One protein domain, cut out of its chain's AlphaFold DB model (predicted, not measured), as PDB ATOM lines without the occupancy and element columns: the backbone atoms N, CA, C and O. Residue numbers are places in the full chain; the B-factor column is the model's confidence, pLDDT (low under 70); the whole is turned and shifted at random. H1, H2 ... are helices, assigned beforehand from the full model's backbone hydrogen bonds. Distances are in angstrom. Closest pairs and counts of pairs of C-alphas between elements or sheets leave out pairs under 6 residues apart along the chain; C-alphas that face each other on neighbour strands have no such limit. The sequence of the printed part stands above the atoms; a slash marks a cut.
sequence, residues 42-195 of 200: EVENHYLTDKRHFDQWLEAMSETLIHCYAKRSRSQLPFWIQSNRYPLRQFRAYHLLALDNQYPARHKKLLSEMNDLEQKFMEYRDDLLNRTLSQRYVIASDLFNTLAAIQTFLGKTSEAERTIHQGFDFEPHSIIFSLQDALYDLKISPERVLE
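AT A GLANCE: This is residues 42 to 195 of the 200 residues of an uncharacterized protein of Endozoicomonas numazuensis (UniProt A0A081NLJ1). The long helix H1 runs along one side of a group of helices in which H5, H6, H7 and H8 fold back and forth as successive hairpins, with H6 near the middle. H3 packs on H6 and H8. The printed part has 154 residues with nine named helices, H1 to H9 in chain order, and no named strand: its class is all helix. It is compact, with a radius of gyration of the C-alphas of 15.6 A and spans of 50 by 35 by 23 A.

HOW THE PARTS SIT: Begin at H1, residues 42 to 70; its residues 61 to 65 alone touch H3, residues 87 to 97, at a steep tilt of 59 degrees, with C-alphas 62 and 90 closest at 7.2 A. H3 is the hub, touching four helices. Look at C-alphas 91 and 153, 4.7 A apart, the closest of H3 and H6, residues 137 to 153. H5, residues 104 to 129, forms a hairpin with H6, closest at C-alphas 121 and 147, 6.2 A. H6 forms the next hairpin with H7, residues 157 to 170, at a shallow tilt of 9 degrees, closest at C-alphas 148 and 160, 4.4 A. H2, H4, H8 and H9 are residues 77 to 80, 99 to 102, 179 to 187 and 190 to 193. Every O i to N i+4 pair is within hydrogen-bond range in H1, H3, H5, H6, H7 and H8; H2, H4 and H9 are too short for one.

IN THESE COORDINATES: Find C-alpha 42 at (-59.309, 98.309, 43.385); from there H1 runs 42.4 A. H5 runs 37.0 A and H6 24.4 A. H9 ends at C-alpha 193, (-61.094, 111.375, 79.954).

THE WHOLE: The printed part has no cut and no long link. Residues 70 to 75 stand free. Confidence is under 70 at residues 42 to 43, 70 to 85, 131 to 138 and 173 to 178.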
ATOM      1  N   GLU A  42     -58.206  98.885  42.616       63.56
ATOM      2  CA  GLU A  42     -59.309  98.309  43.385       63.56
ATOM      3  C   GLU A  42     -59.103  98.424  44.907       63.56
ATOM      4  O   GLU A  42     -60.008  98.878  45.597       63.56
ATOM      5  N   VAL A  43     -57.912  98.112  45.436       67.69
ATOM      6  CA  VAL A  43     -57.634  98.148  46.889       67.69
ATOM      7  C   VAL A  43     -57.729  99.571  47.441       67.69
ATOM      8  O   VAL A  43     -58.312  99.796  48.496       67.69
ATOM      9  N   GLU A  44     -57.197 100.544  46.702       71.75
ATOM     10  CA  GLU A  44     -57.248 101.958  47.081       71.75
ATOM     11  C   GLU A  44     -58.684 102.500  47.050       71.75
ATOM     12  O   GLU A  44     -59.103 103.194  47.970       71.75
ATOM     13  N   ASN A  45     -59.483 102.112  46.053       76.25
ATOM     14  CA  ASN A  45     -60.891 102.506  45.978       76.25
ATOM     15  C   ASN A  45     -61.729 101.940  47.136       76.25
ATOM     16  O   ASN A  45     -62.589 102.644  47.674       76.25
ATOM     17  N   HIS A  46     -61.490 100.685  47.531       80.25
ATOM     18  CA  HIS A  46     -62.172 100.081  48.676       80.25
ATOM     19  C   HIS A  46     -61.790 100.780  49.981       80.25
ATOM     20  O   HIS A  46     -62.677 101.232  50.704       80.25
ATOM     21  N   TYR A  47     -60.490 101.000  50.197       84.38
ATOM     22  CA  TYR A  47     -59.986 101.772  51.326       84.38
ATOM     23  C   TYR A  47     -60.634 103.162  51.429       84.38
ATOM     24  O   TYR A  47     -61.157 103.525  52.480       84.38
ATOM     25  N   LEU A  48     -60.659 103.933  50.335       86.69
ATOM     26  CA  LEU A  48     -61.246 105.279  50.325       86.69
ATOM     27  C   LEU A  48     -62.749 105.265  50.639       86.69
ATOM     28  O   LEU A  48     -63.260 106.199  51.259       86.69
ATOM     29  N   THR A  49     -63.456 104.210  50.230       89.00
ATOM     30  CA  THR A  49     -64.882 104.036  50.530       89.00
ATOM     31  C   THR A  49     -65.096 103.753  52.014       89.00
ATOM     32  O   THR A  49     -65.888 104.440  52.659       89.00
ATOM     33  N   ASP A  50     -64.358 102.793  52.574       88.94
ATOM     34  CA  ASP A  50     -64.462 102.441  53.991       88.94
ATOM     35  C   ASP A  50     -64.014 103.607  54.898       88.94
ATOM     36  O   ASP A  50     -64.691 103.925  55.877       88.94
ATOM     37  N   LYS A  51     -62.948 104.330  54.523       88.50
ATOM     38  CA  LYS A  51     -62.507 105.561  55.201       88.50
ATOM     39  C   LYS A  51     -63.600 106.626  55.202       88.50
ATOM     40  O   LYS A  51     -63.863 107.229  56.234       88.50
ATOM     41  N   ARG A  52     -64.274 106.848  54.069       90.62
ATOM     42  CA  ARG A  52     -65.359 107.835  53.980       90.62
ATOM     43  C   ARG A  52     -66.520 107.498  54.916       90.62
ATOM     44  O   ARG A  52     -67.103 108.410  55.499       90.62
ATOM     45  N   HIS A  53     -66.867 106.219  55.053       87.50
ATOM     46  CA  HIS A  53     -67.885 105.787  56.013       87.50
ATOM     47  C   HIS A  53     -67.451 106.051  57.456       87.50
ATOM     48  O   HIS A  53     -68.230 106.600  58.235       87.50
ATOM     49  N   PHE A  54     -66.198 105.740  57.787       88.56
ATOM     50  CA  PHE A  54     -65.630 106.058  59.091       88.56
ATOM     51  C   PHE A  54     -65.644 107.568  59.387       88.56
ATOM     52  O   PHE A  54     -66.103 107.970  60.454       88.56
ATOM     53  N   ASP A  55     -65.220 108.408  58.439       87.56
ATOM     54  CA  ASP A  55     -65.189 109.870  58.592       87.56
ATOM     55  C   ASP A  55     -66.594 110.441  58.883       87.56
ATOM     56  O   ASP A  55     -66.750 111.323  59.727       87.56
ATOM     57  N   GLN A  56     -67.640 109.893  58.251       86.88
ATOM     58  CA  GLN A  56     -69.035 110.269  58.529       86.88
ATOM     59  C   GLN A  56     -69.472 109.898  59.953       86.88
ATOM     60  O   GLN A  56     -70.184 110.663  60.608       86.88
ATOM     61  N   TRP A  57     -69.068 108.726  60.451       85.06
ATOM     62  CA  TRP A  57     -69.354 108.330  61.832       85.06
ATOM     63  C   TRP A  57     -68.579 109.169  62.843       85.06
ATOM     64  O   TRP A  57     -69.142 109.536  63.876       85.06
ATOM     65  N   LEU A  58     -67.324 109.507  62.540       81.81
ATOM     66  CA  LEU A  58     -66.501 110.404  63.345       81.81
ATOM     67  C   LEU A  58     -67.178 111.767  63.504       81.81
ATOM     68  O   LEU A  58     -67.321 112.236  64.630       81.81
ATOM     69  N   GLU A  59     -67.639 112.372  62.408       83.81
ATOM     70  CA  GLU A  59     -68.319 113.669  62.436       83.81
ATOM     71  C   GLU A  59     -69.560 113.632  63.344       83.81
ATOM     72  O   GLU A  59     -69.667 114.416  64.291       83.81
ATOM     73  N   ALA A  60     -70.437 112.640  63.153       81.56
ATOM     74  CA  ALA A  60     -71.633 112.460  63.978       81.56
ATOM     75  C   ALA A  60     -71.311 112.204  65.466       81.56
ATOM     76  O   ALA A  60     -72.013 112.673  66.373       81.56
ATOM     77  N   MET A  61     -70.240 111.458  65.748       81.06
ATOM     78  CA  MET A  61     -69.760 111.219  67.107       81.06
ATOM     79  C   MET A  61     -69.257 112.514  67.754       81.06
ATOM     80  O   MET A  61     -69.645 112.817  68.888       81.06
ATOM     81  N   SER A  62     -68.412 113.277  67.058       79.75
ATOM     82  CA  SER A  62     -67.881 114.544  67.556       79.75
ATOM     83  C   SER A  62     -69.015 115.520  67.872       79.75
ATOM     84  O   SER A  62     -69.019 116.101  68.957       79.75
ATOM     85  N   GLU A  63     -70.031 115.634  67.012       80.88
ATOM     86  CA  GLU A  63     -71.236 116.431  67.285       80.88
ATOM     87  C   GLU A  63     -71.962 115.984  68.563       80.88
ATOM     88  O   GLU A  63     -72.346 116.810  69.399       80.88
ATOM     89  N   THR A  64     -72.105 114.672  68.756       80.50
ATOM     90  CA  THR A  64     -72.760 114.101  69.941       80.50
ATOM     91  C   THR A  64     -71.988 114.437  71.220       80.50
ATOM     92  O   THR A  64     -72.580 114.886  72.206       80.50
ATOM     93  N   LEU A  65     -70.659 114.283  71.211       80.31
ATOM     94  CA  LEU A  65     -69.803 114.620  72.351       80.31
ATOM     95  C   LEU A  65     -69.853 116.121  72.667       80.31
ATOM     96  O   LEU A  65     -69.984 116.489  73.836       80.31
ATOM     97  N   ILE A  66     -69.830 116.982  71.643       77.12
ATOM     98  CA  ILE A  66     -69.994 118.437  71.787       77.12
ATOM     99  C   ILE A  66     -71.325 118.761  72.464       77.12
ATOM    100  O   ILE A  66     -71.365 119.568  73.396       77.12
ATOM    101  N   HIS A  67     -72.414 118.116  72.042       77.44
ATOM    102  CA  HIS A  67     -73.729 118.319  72.641       77.44
ATOM    103  C   HIS A  67     -73.775 117.885  74.115       77.44
ATOM    104  O   HIS A  67     -74.324 118.604  74.954       77.44
ATOM    105  N   CYS A  68     -73.181 116.736  74.456       75.25
ATOM    106  CA  CYS A  68     -73.053 116.279  75.843       75.25
ATOM    107  C   CYS A  68     -72.251 117.267  76.698       75.25
ATOM    108  O   CYS A  68     -72.625 117.542  77.839       75.25
ATOM    109  N   TYR A  69     -71.182 117.825  76.135       73.62
ATOM    110  CA  TYR A  69     -70.284 118.756  76.804       73.62
ATOM    111  C   TYR A  69     -70.913 120.138  77.040       73.62
ATOM    112  O   TYR A  69     -70.849 120.692  78.142       73.62
ATOM    113  N   ALA A  70     -71.583 120.692  76.022       65.06
ATOM    114  CA  ALA A  70     -72.216 122.012  76.060       65.06
ATOM    115  C   ALA A  70     -73.258 122.158  77.186       65.06
ATOM    116  O   ALA A  70     -73.547 123.274  77.616       65.06
ATOM    117  N   LYS A  71     -73.784 121.042  77.710       65.31
ATOM    118  CA  LYS A  71     -74.714 121.015  78.847       65.31
ATOM    119  C   LYS A  71     -74.073 121.329  80.210       65.31
ATOM    120  O   LYS A  71     -74.827 121.557  81.151       65.31
ATOM    121  N   ARG A  72     -72.736 121.350  80.353       59.62
ATOM    122  CA  ARG A  72     -72.057 121.569  81.653       59.62
ATOM    123  C   ARG A  72     -71.139 122.798  81.752       59.62
ATOM    124  O   ARG A  72     -71.072 123.354  82.843       59.62
ATOM    125  N   SER A  73     -70.444 123.261  80.702       54.94
ATOM    126  CA  SER A  73     -69.566 124.450  80.825       54.94
ATOM    127  C   SER A  73     -69.075 125.037  79.492       54.94
ATOM    128  O   SER A  73     -68.554 124.314  78.650       54.94
ATOM    129  N   ARG A  74     -69.142 126.372  79.326       55.84
ATOM    130  CA  ARG A  74     -68.553 127.110  78.183       55.84
ATOM    131  C   ARG A  74     -67.025 127.285  78.268       55.84
ATOM    132  O   ARG A  74     -66.413 127.594  77.253       55.84
ATOM    133  N   SER A  75     -66.403 127.128  79.443       55.69
ATOM    134  CA  SER A  75     -65.018 127.584  79.689       55.69
ATOM    135  C   SER A  75     -63.916 126.560  79.399       55.69
ATOM    136  O   SER A  75     -62.761 126.951  79.266       55.69
ATOM    137  N   GLN A  76     -64.242 125.273  79.260       52.47
ATOM    138  CA  GLN A  76     -63.268 124.203  78.967       52.47
ATOM    139  C   GLN A  76     -63.479 123.542  77.580       52.47
ATOM    140  O   GLN A  76     -62.662 122.739  77.125       52.47
ATOM    141  N   LEU A  77     -64.529 123.972  76.868       51.59
ATOM    142  CA  LEU A  77     -64.879 123.624  75.482       51.59
ATOM    143  C   LEU A  77     -63.689 123.744  74.499       51.59
ATOM    144  O   LEU A  77     -63.486 122.822  73.709       51.59
ATOM    145  N   PRO A  78     -62.847 124.802  74.565       50.00
ATOM    146  CA  PRO A  78     -61.751 124.994  73.610       50.00
ATOM    147  C   PRO A  78     -60.627 123.951  73.686       50.00
ATOM    148  O   PRO A  78     -59.876 123.819  72.728       50.00
ATOM    149  N   PHE A  79     -60.478 123.229  74.804       52.72
ATOM    150  CA  PHE A  79     -59.429 122.212  74.961       52.72
ATOM    151  C   PHE A  79     -59.853 120.845  74.403       52.72
ATOM    152  O   PHE A  79     -59.033 120.109  73.866       52.72
ATOM    153  N   TRP A  80     -61.145 120.525  74.497       53.59
ATOM    154  CA  TRP A  80     -61.722 119.257  74.039       53.59
ATOM    155  C   TRP A  80     -62.221 119.301  72.590       53.59
ATOM    156  O   TRP A  80     -62.175 118.294  71.884       53.59
ATOM    157  N   ILE A  81     -62.695 120.470  72.150       51.34
ATOM    158  CA  ILE A  81     -63.429 120.685  70.894       51.34
ATOM    159  C   ILE A  81     -62.621 121.640  70.009       51.34
ATOM    160  O   ILE A  81     -63.103 122.637  69.482       51.34
ATOM    161  N   GLN A  82     -61.334 121.349  69.851       54.38
ATOM    162  CA  GLN A  82     -60.693 121.655  68.579       54.38
ATOM    163  C   GLN A  82     -60.943 120.424  67.722       54.38
ATOM    164  O   GLN A  82     -60.320 119.382  67.928       54.38
ATOM    165  N   SER A  83     -61.967 120.523  66.872       53.38
ATOM    166  CA  SER A  83     -62.386 119.494  65.923       53.38
ATOM    167  C   SER A  83     -61.152 118.822  65.319       53.38
ATOM    168  O   SER A  83     -60.302 119.481  64.727       53.38
ATOM    169  N   ASN A  84     -61.038 117.510  65.537       54.69
ATOM    170  CA  ASN A  84     -59.992 116.624  65.012       54.69
ATOM    171  C   ASN A  84     -58.605 116.673  65.676       54.69
ATOM    172  O   ASN A  84     -57.727 115.939  65.237       54.69
ATOM    173  N   ARG A  85     -58.382 117.447  66.749       60.91
ATOM    174  CA  ARG A  85     -57.057 117.488  67.406       60.91
ATOM    175  C   ARG A  85     -56.779 116.316  68.359       60.91
ATOM    176  O   ARG A  85     -55.623 116.052  68.652       60.91
ATOM    177  N   TYR A  86     -57.816 115.630  68.844       72.19
ATOM    178  CA  TYR A  86     -57.681 114.531  69.818       72.19
ATOM    179  C   TYR A  86     -58.684 113.386  69.553       72.19
ATOM    180  O   TYR A  86     -59.509 113.079  70.421       72.19
ATOM    181  N   PRO A  87     -58.684 112.762  68.357       77.00
ATOM    182  CA  PRO A  87     -59.661 111.739  67.988       77.00
ATOM    183  C   PRO A  87     -59.616 110.544  68.942       77.00
ATOM    184  O   PRO A  87     -60.664 110.127  69.425       77.00
ATOM    185  N   LEU A  88     -58.427 110.050  69.312       84.88
ATOM    186  CA  LEU A  88     -58.287 108.931  70.252       84.88
ATOM    187  C   LEU A  88     -58.984 109.230  71.583       84.88
ATOM    188  O   LEU A  88     -59.781 108.431  72.070       84.88
ATOM    189  N   ARG A  89     -58.771 110.423  72.142       84.56
ATOM    190  CA  ARG A  89     -59.437 110.824  73.383       84.56
ATOM    191  C   ARG A  89     -60.959 110.895  73.240       84.56
ATOM    192  O   ARG A  89     -61.670 110.458  74.143       84.56
ATOM    193  N   GLN A  90     -61.460 111.417  72.119       82.62
ATOM    194  CA  GLN A  90     -62.898 111.475  71.829       82.62
ATOM    195  C   GLN A  90     -63.510 110.074  71.718       82.62
ATOM    196  O   GLN A  90     -64.542 109.810  72.335       82.62
ATOM    197  N   PHE A  91     -62.844 109.155  71.018       86.19
ATOM    198  CA  PHE A  91     -63.269 107.761  70.901       86.19
ATOM    199  C   PHE A  91     -63.291 107.045  72.256       86.19
ATOM    200  O   PHE A  91     -64.262 106.353  72.566       86.19
ATOM    201  N   ARG A  92     -62.287 107.277  73.114       87.94
ATOM    202  CA  ARG A  92     -62.302 106.757  74.493       87.94
ATOM    203  C   ARG A  92     -63.454 107.331  75.300       87.94
ATOM    204  O   ARG A  92     -64.120 106.577  76.001       87.94
ATOM    205  N   ALA A  93     -63.707 108.636  75.212       86.62
ATOM    206  CA  ALA A  93     -64.825 109.260  75.913       86.62
ATOM    207  C   ALA A  93     -66.162 108.658  75.463       86.62
ATOM    208  O   ALA A  93     -66.974 108.287  76.306       86.62
ATOM    209  N   TYR A  94     -66.363 108.487  74.154       86.19
ATOM    210  CA  TYR A  94     -67.553 107.833  73.611       86.19
ATOM    211  C   TYR A  94     -67.739 106.422  74.182       86.19
ATOM    212  O   TYR A  94     -68.811 106.110  74.707       86.19
ATOM    213  N   HIS A  95     -66.681 105.605  74.138       87.12
ATOM    214  CA  HIS A  95     -66.674 104.247  74.677       87.12
ATOM    215  C   HIS A  95     -67.020 104.221  76.175       87.12
ATOM    216  O   HIS A  95     -67.936 103.519  76.599       87.12
ATOM    217  N   LEU A  96     -66.332 105.032  76.983       87.25
ATOM    218  CA  LEU A  96     -66.513 105.086  78.437       87.25
ATOM    219  C   LEU A  96     -67.904 105.592  78.844       87.25
ATOM    220  O   LEU A  96     -68.482 105.122  79.825       87.25
ATOM    221  N   LEU A  97     -68.464 106.538  78.090       85.75
ATOM    222  CA  LEU A  97     -69.820 107.037  78.310       85.75
ATOM    223  C   LEU A  97     -70.893 106.041  77.873       85.75
ATOM    224  O   LEU A  97     -72.045 106.215  78.280       85.75
ATOM    225  N   ALA A  98     -70.530 105.033  77.072       84.94
ATOM    226  CA  ALA A  98     -71.409 104.088  76.385       84.94
ATOM    227  C   ALA A  98     -72.701 104.764  75.897       84.94
ATOM    228  O   ALA A  98     -73.813 104.429  76.318       84.94
ATOM    229  N   LEU A  99     -72.535 105.814  75.086       81.56
ATOM    230  CA  LEU A  99     -73.645 106.617  74.557       81.56
ATOM    231  C   LEU A  99     -74.588 105.786  73.681       81.56
ATOM    232  O   LEU A  99     -75.786 106.038  73.602       81.56
ATOM    233  N   ASP A 100     -74.039 104.752  73.072       77.12
ATOM    234  CA  ASP A 100     -74.735 103.728  72.319       77.12
ATOM    235  C   ASP A 100     -75.756 102.934  73.155       77.12
ATOM    236  O   ASP A 100     -76.834 102.616  72.646       77.12
ATOM    237  N   ASN A 101     -75.519 102.715  74.452       79.38
ATOM    238  CA  ASN A 101     -76.484 102.057  75.345       79.38
ATOM    239  C   ASN A 101     -77.810 102.821  75.494       79.38
ATOM    240  O   ASN A 101     -78.805 102.237  75.922       79.38
ATOM    241  N   GLN A 102     -77.865 104.102  75.108       78.50
ATOM    242  CA  GLN A 102     -79.120 104.858  75.048       78.50
ATOM    243  C   GLN A 102     -80.060 104.336  73.943       78.50
ATOM    244  O   GLN A 102     -81.270 104.540  74.017       78.50
ATOM    245  N   TYR A 103     -79.523 103.630  72.938       82.00
ATOM    246  CA  TYR A 103     -80.264 103.073  71.804       82.00
ATOM    247  C   TYR A 103     -79.767 101.653  71.450       82.00
ATOM    248  O   TYR A 103     -79.046 101.478  70.462       82.00
ATOM    249  N   PRO A 104     -80.201 100.602  72.176       80.06
ATOM    250  CA  PRO A 104     -79.619  99.254  72.087       80.06
ATOM    251  C   PRO A 104     -79.591  98.627  70.681       80.06
ATOM    252  O   PRO A 104     -78.642  97.936  70.313       80.06
ATOM    253  N   ALA A 105     -80.613  98.880  69.857       81.06
ATOM    254  CA  ALA A 105     -80.648  98.382  68.480       81.06
ATOM    255  C   ALA A 105     -79.610  99.073  67.576       81.06
ATOM    256  O   ALA A 105     -78.989  98.425  66.734       81.06
ATOM    257  N   ARG A 106     -79.394 100.383  67.767       81.88
ATOM    258  CA  ARG A 106     -78.369 101.148  67.041       81.88
ATOM    259  C   ARG A 106     -76.971 100.767  67.512       81.88
ATOM    260  O   ARG A 106     -76.091 100.611  66.679       81.88
ATOM    261  N   HIS A 107     -76.806 100.538  68.813       82.31
ATOM    262  CA  HIS A 107     -75.566 100.053  69.413       82.31
ATOM    263  C   HIS A 107     -75.065  98.766  68.761       82.31
ATOM    264  O   HIS A 107     -73.953  98.732  68.246       82.31
ATOM    265  N   LYS A 108     -75.902  97.720  68.721       83.31
ATOM    266  CA  LYS A 108     -75.505  96.425  68.151       83.31
ATOM    267  C   LYS A 108     -75.087  96.552  66.684       83.31
ATOM    268  O   LYS A 108     -74.122  95.918  66.269       83.31
ATOM    269  N   LYS A 109     -75.808  97.373  65.917       88.38
ATOM    270  CA  LYS A 109     -75.489  97.639  64.513       88.38
ATOM    271  C   LYS A 109     -74.145  98.361  64.374       88.38
ATOM    272  O   LYS A 109     -73.284  97.868  63.660       88.38
ATOM    273  N   LEU A 110     -73.950  99.457  65.106       86.00
ATOM    274  CA  LEU A 110     -72.721 100.249  65.066       86.00
ATOM    275  C   LEU A 110     -71.495  99.436  65.504       86.00
ATOM    276  O   LEU A 110     -70.461  99.494  64.852       86.00
ATOM    277  N   LEU A 111     -71.605  98.639  66.571       86.56
ATOM    278  CA  LEU A 111     -70.519  97.752  66.992       86.56
ATOM    279  C   LEU A 111     -70.171  96.715  65.924       86.56
ATOM    280  O   LEU A 111     -68.992  96.441  65.719       86.56
ATOM    281  N   SER A 112     -71.171  96.127  65.263       90.88
ATOM    282  CA  SER A 112     -70.927  95.190  64.160       90.88
ATOM    283  C   SER A 112     -70.169  95.882  63.033       90.88
ATOM    284  O   SER A 112     -69.104  95.423  62.645       90.88
ATOM    285  N   GLU A 113     -70.670  97.033  62.586       91.00
ATOM    286  CA  GLU A 113     -70.070  97.817  61.505       91.00
ATOM    287  C   GLU A 113     -68.633  98.261  61.832       91.00
ATOM    288  O   GLU A 113     -67.759  98.214  60.969       91.00
ATOM    289  N   MET A 114     -68.355  98.628  63.087       90.81
ATOM    290  CA  MET A 114     -67.014  99.025  63.526       90.81
ATOM    291  C   MET A 114     -66.042  97.846  63.640       90.81
ATOM    292  O   MET A 114     -64.869  98.012  63.314       90.81
ATOM    293  N   ASN A 115     -66.498  96.657  64.052       94.06
ATOM    294  CA  ASN A 115     -65.661  95.450  64.002       94.06
ATOM    295  C   ASN A 115     -65.387  95.021  62.551       94.06
ATOM    296  O   ASN A 115     -64.263  94.641  62.234       94.06
ATOM    297  N   ASP A 116     -66.382  95.125  61.665       94.31
ATOM    298  CA  ASP A 116     -66.209  94.819  60.242       94.31
ATOM    299  C   ASP A 116     -65.186  95.765  59.597       94.31
ATOM    300  O   ASP A 116     -64.315  95.322  58.844       94.31
ATOM    301  N   LEU A 117     -65.246  97.065  59.914       93.12
ATOM    302  CA  LEU A 117     -64.224  98.015  59.480       93.12
ATOM    303  C   LEU A 117     -62.852  97.684  60.066       93.12
ATOM    304  O   LEU A 117     -61.881  97.666  59.319       93.12
ATOM    305  N   GLU A 118     -62.743  97.399  61.364       94.94
ATOM    306  CA  GLU A 118     -61.457  97.033  61.965       94.94
ATOM    307  C   GLU A 118     -60.807  95.864  61.215       94.94
ATOM    308  O   GLU A 118     -59.638  95.955  60.846       94.94
ATOM    309  N   GLN A 119     -61.568  94.806  60.929       94.19
ATOM    310  CA  GLN A 119     -61.071  93.633  60.216       94.19
ATOM    311  C   GLN A 119     -60.557  93.992  58.815       94.19
ATOM    312  O   GLN A 119     -59.437  93.625  58.462       94.19
ATOM    313  N   LYS A 120     -61.319  94.773  58.041       91.50
ATOM    314  CA  LYS A 120     -60.885  95.241  56.714       91.50
ATOM    315  C   LYS A 120     -59.619  96.095  56.783       91.50
ATOM    316  O   LYS A 120     -58.710  95.924  55.978       91.50
ATOM    317  N   PHE A 121     -59.531  97.006  57.752       90.75
ATOM    318  CA  PHE A 121     -58.358  97.867  57.928       90.75
ATOM    319  C   PHE A 121     -57.127  97.070  58.376       90.75
ATOM    320  O   PHE A 121     -56.016  97.379  57.950       90.75
ATOM    321  N   MET A 122     -57.309  96.028  59.188       90.88
ATOM    322  CA  MET A 122     -56.246  95.089  59.557       90.88
ATOM    323  C   MET A 122     -55.745  94.306  58.341       90.88
ATOM    324  O   MET A 122     -54.537  94.204  58.144       90.88
ATOM    325  N   GLU A 123     -56.649  93.831  57.482       87.81
ATOM    326  CA  GLU A 123     -56.287  93.190  56.213       87.81
ATOM    327  C   GLU A 123     -55.509  94.153  55.308       87.81
ATOM    328  O   GLU A 123     -54.455  93.787  54.792       87.81
ATOM    329  N   TYR A 124     -55.956  95.408  55.177       86.25
ATOM    330  CA  TYR A 124     -55.226  96.438  54.430       86.25
ATOM    331  C   TYR A 124     -53.849  96.730  55.020       86.25
ATOM    332  O   TYR A 124     -52.899  96.935  54.264       86.25
ATOM    333  N   ARG A 125     -53.722  96.737  56.351       86.00
ATOM    334  CA  ARG A 125     -52.445  96.935  57.042       86.00
ATOM    335  C   ARG A 125     -51.494  95.794  56.735       86.00
ATOM    336  O   ARG A 125     -50.349  96.051  56.386       86.00
ATOM    337  N   ASP A 126     -51.953  94.558  56.843       84.69
ATOM    338  CA  ASP A 126     -51.114  93.391  56.582       84.69
ATOM    339  C   ASP A 126     -50.699  93.352  55.105       84.69
ATOM    340  O   ASP A 126     -49.528  93.134  54.794       84.69
ATOM    341  N   ASP A 127     -51.611  93.679  54.188       79.94
ATOM    342  CA  ASP A 127     -51.316  93.857  52.764       79.94
ATOM    343  C   ASP A 127     -50.276  94.955  52.499       79.94
ATOM    344  O   ASP A 127     -49.463  94.828  51.580       79.94
ATOM    345  N   LEU A 128     -50.312  96.039  53.277       76.62
ATOM    346  CA  LEU A 128     -49.379  97.157  53.186       76.62
ATOM    347  C   LEU A 128     -48.004  96.782  53.758       76.62
ATOM    348  O   LEU A 128     -46.994  97.023  53.107       76.62
ATOM    349  N   LEU A 129     -47.950  96.124  54.914       76.88
ATOM    350  CA  LEU A 129     -46.704  95.660  55.532       76.88
ATOM    351  C   LEU A 129     -46.009  94.571  54.703       76.88
ATOM    352  O   LEU A 129     -44.783  94.544  54.618       76.88
ATOM    353  N   ASN A 130     -46.780  93.697  54.051       74.12
ATOM    354  CA  ASN A 130     -46.252  92.618  53.211       74.12
ATOM    355  C   ASN A 130     -45.709  93.103  51.858       74.12
ATOM    356  O   ASN A 130     -45.021  92.353  51.161       74.12
ATOM    357  N   ARG A 131     -46.011  94.339  51.448       66.50
ATOM    358  CA  ARG A 131     -45.520  94.931  50.199       66.50
ATOM    359  C   ARG A 131     -44.424  95.945  50.540       66.50
ATOM    360  O   ARG A 131     -44.612  96.807  51.385       66.50
ATOM    361  N   THR A 132     -43.277  95.889  49.864       54.28
ATOM    362  CA  THR A 132     -42.183  96.873  49.998       54.28
ATOM    363  C   THR A 132     -42.663  98.244  49.493       54.28
ATOM    364  O   THR A 132     -42.555  98.558  48.311       54.28
ATOM    365  N   LEU A 133     -43.294  99.038  50.361       52.78
ATOM    366  CA  LEU A 133     -44.068 100.229  49.990       52.78
ATOM    367  C   LEU A 133     -43.394 101.536  50.420       52.78
ATOM    368  O   LEU A 133     -43.980 102.336  51.141       52.78
ATOM    369  N   SER A 134     -42.240 101.850  49.834       48.50
ATOM    370  CA  SER A 134     -41.710 103.226  49.825       48.50
ATOM    371  C   SER A 134     -42.579 104.218  49.022       48.50
ATOM    372  O   SER A 134     -42.147 105.326  48.729       48.50
ATOM    373  N   GLN A 135     -43.795 103.842  48.602       50.22
ATOM    374  CA  GLN A 135     -44.578 104.603  47.622       50.22
ATOM    375  C   GLN A 135     -46.005 104.960  48.030       50.22
ATOM    376  O   GLN A 135     -46.713 105.564  47.228       50.22
ATOM    377  N   ARG A 136     -46.464 104.618  49.242       61.22
ATOM    378  CA  ARG A 136     -47.831 104.971  49.686       61.22
ATOM    379  C   ARG A 136     -47.904 105.477  51.113       61.22
ATOM    380  O   ARG A 136     -48.804 105.106  51.859       61.22
ATOM    381  N   TYR A 137     -46.981 106.372  51.430       63.53
ATOM    382  CA  TYR A 137     -46.912 107.072  52.708       63.53
ATOM    383  C   TYR A 137     -48.268 107.687  53.122       63.53
ATOM    384  O   TYR A 137     -48.778 107.416  54.201       63.53
ATOM    385  N   VAL A 138     -48.975 108.363  52.205       68.19
ATOM    386  CA  VAL A 138     -50.283 108.986  52.520       68.19
ATOM    387  C   VAL A 138     -51.353 107.968  52.948       68.19
ATOM    388  O   VAL A 138     -52.037 108.175  53.947       68.19
ATOM    389  N   ILE A 139     -51.485 106.848  52.227       73.50
ATOM    390  CA  ILE A 139     -52.474 105.810  52.568       73.50
ATOM    391  C   ILE A 139     -52.075 105.098  53.862       73.50
ATOM    392  O   ILE A 139     -52.945 104.790  54.669       73.50
ATOM    393  N   ALA A 140     -50.780 104.843  54.070       77.38
ATOM    394  CA  ALA A 140     -50.283 104.210  55.287       77.38
ATOM    395  C   ALA A 140     -50.615 105.054  56.524       77.38
ATOM    396  O   ALA A 140     -51.228 104.549  57.462       77.38
ATOM    397  N   SER A 141     -50.295 106.348  56.478       78.75
ATOM    398  CA  SER A 141     -50.657 107.329  57.501       78.75
ATOM    399  C   SER A 141     -52.135 107.297  57.836       78.75
ATOM    400  O   SER A 141     -52.525 107.009  58.971       78.75
ATOM    401  N   ASP A 142     -52.993 107.524  56.847       82.12
ATOM    402  CA  ASP A 142     -54.426 107.570  57.105       82.12
ATOM    403  C   ASP A 142     -54.957 106.213  57.611       82.12
ATOM    404  O   ASP A 142     -55.844 106.177  58.467       82.12
ATOM    405  N   LEU A 143     -54.406 105.089  57.140       87.31
ATOM    406  CA  LEU A 143     -54.768 103.739  57.577       87.31
ATOM    407  C   LEU A 143     -54.451 103.500  59.058       87.31
ATOM    408  O   LEU A 143     -55.350 103.101  59.799       87.31
ATOM    409  N   PHE A 144     -53.212 103.744  59.500       88.31
ATOM    410  CA  PHE A 144     -52.811 103.513  60.893       88.31
ATOM    411  C   PHE A 144     -53.579 104.421  61.859       88.31
ATOM    412  O   PHE A 144     -54.044 103.951  62.899       88.31
ATOM    413  N   ASN A 145     -53.802 105.689  61.493       86.44
ATOM    414  CA  ASN A 145     -54.613 106.602  62.302       86.44
ATOM    415  C   ASN A 145     -56.069 106.141  62.408       86.44
ATOM    416  O   ASN A 145     -56.637 106.128  63.502       86.44
ATOM    417  N   THR A 146     -56.672 105.738  61.285       88.56
ATOM    418  CA  THR A 146     -58.067 105.277  61.261       88.56
ATOM    419  C   THR A 146     -58.231 103.982  62.052       88.56
ATOM    420  O   THR A 146     -59.145 103.865  62.866       88.56
ATOM    421  N   LEU A 147     -57.314 103.025  61.888       91.75
ATOM    422  CA  LEU A 147     -57.349 101.755  62.609       91.75
ATOM    423  C   LEU A 147     -57.191 101.951  64.125       91.75
ATOM    424  O   LEU A 147     -57.978 101.394  64.892       91.75
ATOM    425  N   ALA A 148     -56.242 102.782  64.567       91.88
ATOM    426  CA  ALA A 148     -56.067 103.087  65.987       91.88
ATOM    427  C   ALA A 148     -57.320 103.753  66.584       91.88
ATOM    428  O   ALA A 148     -57.729 103.443  67.705       91.88
ATOM    429  N   ALA A 149     -57.970 104.633  65.823       89.25
ATOM    430  CA  ALA A 149     -59.215 105.277  66.216       89.25
ATOM    431  C   ALA A 149     -60.390 104.285  66.334       89.25
ATOM    432  O   ALA A 149     -61.095 104.300  67.345       89.25
ATOM    433  N   ILE A 150     -60.554 103.372  65.368       91.94
ATOM    434  CA  ILE A 150     -61.551 102.287  65.419       91.94
ATOM    435  C   ILE A 150     -61.316 101.388  66.641       91.94
ATOM    436  O   ILE A 150     -62.240 101.117  67.404       91.94
ATOM    437  N   GLN A 151     -60.077 100.961  66.880       93.50
ATOM    438  CA  GLN A 151     -59.727 100.132  68.039       93.50
ATOM    439  C   GLN A 151     -60.047 100.842  69.354       93.50
ATOM    440  O   GLN A 151     -60.600 100.249  70.281       93.50
ATOM    441  N   THR A 152     -59.784 102.143  69.408       90.88
ATOM    442  CA  THR A 152     -60.105 102.977  70.563       90.88
ATOM    443  C   THR A 152     -61.614 103.092  70.794       90.88
ATOM    444  O   THR A 152     -62.064 102.969  71.933       90.88
ATOM    445  N   PHE A 153     -62.407 103.257  69.728       88.81
ATOM    446  CA  PHE A 153     -63.873 103.223  69.790       88.81
ATOM    447  C   PHE A 153     -64.383 101.898  70.378       88.81
ATOM    448  O   PHE A 153     -65.279 101.876  71.221       88.81
ATOM    449  N   LEU A 154     -63.775 100.786  69.961       90.56
ATOM    450  CA  LEU A 154     -64.113  99.436  70.414       90.56
ATOM    451  C   LEU A 154     -63.598  99.118  71.832       90.56
ATOM    452  O   LEU A 154     -63.820  98.013  72.322       90.56
ATOM    453  N   GLY A 155     -62.905 100.049  72.497       89.81
ATOM    454  CA  GLY A 155     -62.297  99.836  73.817       89.81
ATOM    455  C   GLY A 155     -61.008  99.003  73.797       89.81
ATOM    456  O   GLY A 155     -60.455  98.692  74.854       89.81
ATOM    457  N   LYS A 156     -60.487  98.670  72.613       93.50
ATOM    458  CA  LYS A 156     -59.279  97.865  72.377       93.50
ATOM    459  C   LYS A 156     -58.016  98.721  72.519       93.50
ATOM    460  O   LYS A 156     -57.297  98.995  71.561       93.50
ATOM    461  N   THR A 157     -57.781  99.222  73.732       90.44
ATOM    462  CA  THR A 157     -56.725 100.220  74.007       90.44
ATOM    463  C   THR A 157     -55.321  99.670  73.727       90.44
ATOM    464  O   THR A 157     -54.491 100.369  73.152       90.44
ATOM    465  N   SER A 158     -55.059  98.407  74.078       91.50
ATOM    466  CA  SER A 158     -53.761  97.757  73.850       91.50
ATOM    467  C   SER A 158     -53.481  97.516  72.363       91.50
ATOM    468  O   SER A 158     -52.344  97.613  71.908       91.50
ATOM    469  N   GLU A 159     -54.509  97.186  71.583       94.69
ATOM    470  CA  GLU A 159     -54.441  97.067  70.127       94.69
ATOM    471  C   GLU A 159     -54.160  98.427  69.489       94.69
ATOM    472  O   GLU A 159     -53.249  98.520  68.670       94.69
ATOM    473  N   ALA A 160     -54.867  99.477  69.920       92.56
ATOM    474  CA  ALA A 160     -54.651 100.843  69.446       92.56
ATOM    475  C   ALA A 160     -53.212 101.316  69.697       92.56
ATOM    476  O   ALA A 160     -52.584 101.873  68.800       92.56
ATOM    477  N   GLU A 161     -52.660 101.041  70.883       92.25
ATOM    478  CA  GLU A 161     -51.263 101.353  71.209       92.25
ATOM    479  C   GLU A 161     -50.286 100.631  70.272       92.25
ATOM    480  O   GLU A 161     -49.375 101.257  69.726       92.25
ATOM    481  N   ARG A 162     -50.504  99.333  70.015       91.50
ATOM    482  CA  ARG A 162     -49.687  98.569  69.059       91.50
ATOM    483  C   ARG A 162     -49.770  99.143  67.646       91.50
ATOM    484  O   ARG A 162     -48.735  99.291  67.004       91.50
ATOM    485  N   THR A 163     -50.965  99.495  67.177       91.88
ATOM    486  CA  THR A 163     -51.177 100.091  65.850       91.88
ATOM    487  C   THR A 163     -50.454 101.432  65.706       91.88
ATOM    488  O   THR A 163     -49.847 101.681  64.669       91.88
ATOM    489  N   ILE A 164     -50.460 102.275  66.745       89.19
ATOM    490  CA  ILE A 164     -49.731 103.555  66.749       89.19
ATOM    491  C   ILE A 164     -48.222 103.327  66.635       89.19
ATOM    492  O   ILE A 164     -47.569 103.986  65.828       89.19
ATOM    493  N   HIS A 165     -47.670 102.389  67.410       88.12
ATOM    494  CA  HIS A 165     -46.250 102.047  67.319       88.12
ATOM    495  C   HIS A 165     -45.884 101.501  65.935       88.12
ATOM    496  O   HIS A 165     -44.924 101.969  65.338       88.12
ATOM    497  N   GLN A 166     -46.697 100.595  65.382       86.44
ATOM    498  CA  GLN A 166     -46.497 100.069  64.029       86.44
ATOM    499  C   GLN A 166     -46.529 101.169  62.963       86.44
ATOM    500  O   GLN A 166     -45.684 101.168  62.074       86.44
ATOM    501  N   GLY A 167     -47.475 102.108  63.054       84.12
ATOM    502  CA  GLY A 167     -47.544 103.245  62.139       84.12
ATOM    503  C   GLY A 167     -46.314 104.141  62.245       84.12
ATOM    504  O   GLY A 167     -45.724 104.489  61.228       84.12
ATOM    505  N   PHE A 168     -45.868 104.447  63.464       83.69
ATOM    506  CA  PHE A 168     -44.664 105.247  63.691       83.69
ATOM    507  C   PHE A 168     -43.387 104.571  63.166       83.69
ATOM    508  O   PHE A 168     -42.583 105.226  62.507       83.69
ATOM    509  N   ASP A 169     -43.216 103.272  63.424       82.00
ATOM    510  CA  ASP A 169     -42.070 102.497  62.939       82.00
ATOM    511  C   ASP A 169     -42.084 102.369  61.407       82.00
ATOM    512  O   ASP A 169     -41.029 102.350  60.770       82.00
ATOM    513  N   PHE A 170     -43.277 102.298  60.807       77.62
ATOM    514  CA  PHE A 170     -43.456 102.258  59.358       77.62
ATOM    515  C   PHE A 170     -43.163 103.616  58.704       77.62
ATOM    516  O   PHE A 170     -42.471 103.693  57.689       77.62
ATOM    517  N   GLU A 171     -43.684 104.695  59.282       75.50
ATOM    518  CA  GLU A 171     -43.462 106.065  58.841       75.50
ATOM    519  C   GLU A 171     -43.633 107.022  60.042       75.50
ATOM    520  O   GLU A 171     -44.753 107.252  60.505       75.50
ATOM    521  N   PRO A 172     -42.553 107.659  60.529       71.25
ATOM    522  CA  PRO A 172     -42.607 108.525  61.714       71.25
ATOM    523  C   PRO A 172     -43.533 109.747  61.593       71.25
ATOM    524  O   PRO A 172     -43.907 110.342  62.601       71.25
ATOM    525  N   HIS A 173     -43.897 110.129  60.365       65.56
ATOM    526  CA  HIS A 173     -44.825 111.223  60.053       65.56
ATOM    527  C   HIS A 173     -46.271 110.758  59.829       65.56
ATOM    528  O   HIS A 173     -47.149 111.585  59.601       65.56
ATOM    529  N   SER A 174     -46.513 109.449  59.897       62.25
ATOM    530  CA  SER A 174     -47.788 108.815  59.566       62.25
ATOM    531  C   SER A 174     -48.811 108.885  60.689       62.25
ATOM    532  O   SER A 174     -49.974 108.551  60.502       62.25
ATOM    533  N   ILE A 175     -48.402 109.325  61.876       61.88
ATOM    534  CA  ILE A 175     -49.322 109.615  62.965       61.88
ATOM    535  C   ILE A 175     -49.665 111.101  62.858       61.88
ATOM    536  O   ILE A 175     -48.780 111.954  62.902       61.88
ATOM    537  N   ILE A 176     -50.957 111.423  62.721       55.41
ATOM    538  CA  ILE A 176     -51.467 112.810  62.591       55.41
ATOM    539  C   ILE A 176     -51.092 113.676  63.823       55.41
ATOM    540  O   ILE A 176     -51.181 114.905  63.788       55.41
ATOM    541  N   PHE A 177     -50.601 113.043  64.895       57.72
ATOM    542  CA  PHE A 177     -50.080 113.650  66.120       57.72
ATOM    543  C   PHE A 177     -48.650 113.194  66.403       57.72
ATOM    544  O   PHE A 177     -48.170 112.206  65.852       57.72
ATOM    545  N   SER A 178     -47.977 113.859  67.341       68.62
ATOM    546  CA  SER A 178     -46.764 113.271  67.901       68.62
ATOM    547  C   SER A 178     -47.095 111.909  68.530       68.62
ATOM    548  O   SER A 178     -48.155 111.738  69.140       68.62
ATOM    549  N   LEU A 179     -46.177 110.941  68.422       79.06
ATOM    550  CA  LEU A 179     -46.296 109.644  69.104       79.06
ATOM    551  C   LEU A 179     -46.636 109.830  70.595       79.06
ATOM    552  O   LEU A 179     -47.458 109.109  71.155       79.06
ATOM    553  N   GLN A 180     -46.043 110.847  71.223       81.56
ATOM    554  CA  GLN A 180     -46.270 111.186  72.624       81.56
ATOM    555  C   GLN A 180     -47.726 111.576  72.916       81.56
ATOM    556  O   GLN A 180     -48.286 111.092  73.899       81.56
ATOM    557  N   ASP A 181     -48.345 112.414  72.084       80.44
ATOM    558  CA  ASP A 181     -49.734 112.851  72.278       80.44
ATOM    559  C   ASP A 181     -50.714 111.689  72.101       80.44
ATOM    560  O   ASP A 181     -51.628 111.513  72.909       80.44
ATOM    561  N   ALA A 182     -50.489 110.854  71.083       82.25
ATOM    562  CA  ALA A 182     -51.332 109.695  70.815       82.25
ATOM    563  C   ALA A 182     -51.287 108.686  71.979       82.25
ATOM    564  O   ALA A 182     -52.324 108.227  72.461       82.25
ATOM    565  N   LEU A 183     -50.088 108.398  72.496       86.06
ATOM    566  CA  LEU A 183     -49.908 107.524  73.657       86.06
ATOM    567  C   LEU A 183     -50.466 108.138  74.943       86.06
ATOM    568  O   LEU A 183     -51.041 107.419  75.763       86.06
ATOM    569  N   TYR A 184     -50.324 109.452  75.129       86.12
ATOM    570  CA  TYR A 184     -50.931 110.156  76.254       86.12
ATOM    571  C   TYR A 184     -52.453 109.986  76.236       86.12
ATOM    572  O   TYR A 184     -53.033 109.556  77.231       86.12
ATOM    573  N   ASP A 185     -53.100 110.222  75.094       84.88
ATOM    574  CA  ASP A 185     -54.551 110.090  74.955       84.88
ATOM    575  C   ASP A 185     -55.070 108.679  75.252       84.88
ATOM    576  O   ASP A 185     -56.156 108.536  75.822       84.88
ATOM    577  N   LEU A 186     -54.292 107.638  74.943       86.38
ATOM    578  CA  LEU A 186     -54.631 106.258  75.297       86.38
ATOM    579  C   LEU A 186     -54.438 105.942  76.785       86.38
ATOM    580  O   LEU A 186     -55.197 105.148  77.341       86.38
ATOM    581  N   LYS A 187     -53.453 106.566  77.440       85.69
ATOM    582  CA  LYS A 187     -53.024 106.209  78.804       85.69
ATOM    583  C   LYS A 187     -53.571 107.116  79.901       85.69
ATOM    584  O   LYS A 187     -53.484 106.748  81.072       85.69
ATOM    585  N   ILE A 188     -54.154 108.272  79.574       85.88
ATOM    586  CA  ILE A 188     -54.809 109.104  80.594       85.88
ATOM    587  C   ILE A 188     -55.946 108.346  81.281       85.88
ATOM    588  O   ILE A 188     -56.636 107.522  80.663       85.88
ATOM    589  N   SER A 189     -56.137 108.639  82.568       86.56
ATOM    590  CA  SER A 189     -57.113 107.933  83.394       86.56
ATOM    591  C   SER A 189     -58.546 108.166  82.896       86.56
ATOM    592  O   SER A 189     -58.838 109.249  82.375       86.56
ATOM    593  N   PRO A 190     -59.464 107.193  83.047       87.25
ATOM    594  CA  PRO A 190     -60.863 107.357  82.654       87.25
ATOM    595  C   PRO A 190     -61.528 108.589  83.277       87.25
ATOM    596  O   PRO A 190     -62.280 109.285  82.605       87.25
ATOM    597  N   GLU A 191     -61.206 108.922  84.527       84.88
ATOM    598  CA  GLU A 191     -61.733 110.108  85.215       84.88
ATOM    599  C   GLU A 191     -61.293 111.387  84.507       84.88
ATOM    600  O   GLU A 191     -62.080 112.320  84.358       84.88
ATOM    601  N   ARG A 192     -60.042 111.417  84.035       82.12
ATOM    602  CA  ARG A 192     -59.512 112.539  83.265       82.12
ATOM    603  C   ARG A 192     -60.111 112.594  81.863       82.12
ATOM    604  O   ARG A 192     -60.347 113.688  81.363       82.12
ATOM    605  N   VAL A 193     -60.386 111.444  81.244       83.12
ATOM    606  CA  VAL A 193     -61.094 111.375  79.954       83.12
ATOM    607  C   VAL A 193     -62.523 111.912  80.085       83.12
ATOM    608  O   VAL A 193     -63.030 112.572  79.186       83.12
ATOM    609  N   LEU A 194     -63.183 111.629  81.205       81.25
ATOM    610  CA  LEU A 194     -64.580 111.985  81.433       81.25
ATOM    611  C   LEU A 194     -64.766 113.341  82.127       81.25
ATOM    612  O   LEU A 194     -65.901 113.746  82.393       81.25
ATOM    613  N   GLU A 195     -63.684 114.063  82.413       78.00
ATOM    614  CA  GLU A 195     -63.751 115.385  83.028       78.00
ATOM    615  C   GLU A 195     -64.605 116.332  82.168       78.00
ATOM    616  O   GLU A 195     -64.323 116.584  80.997       78.00
TER     617      GLU A 195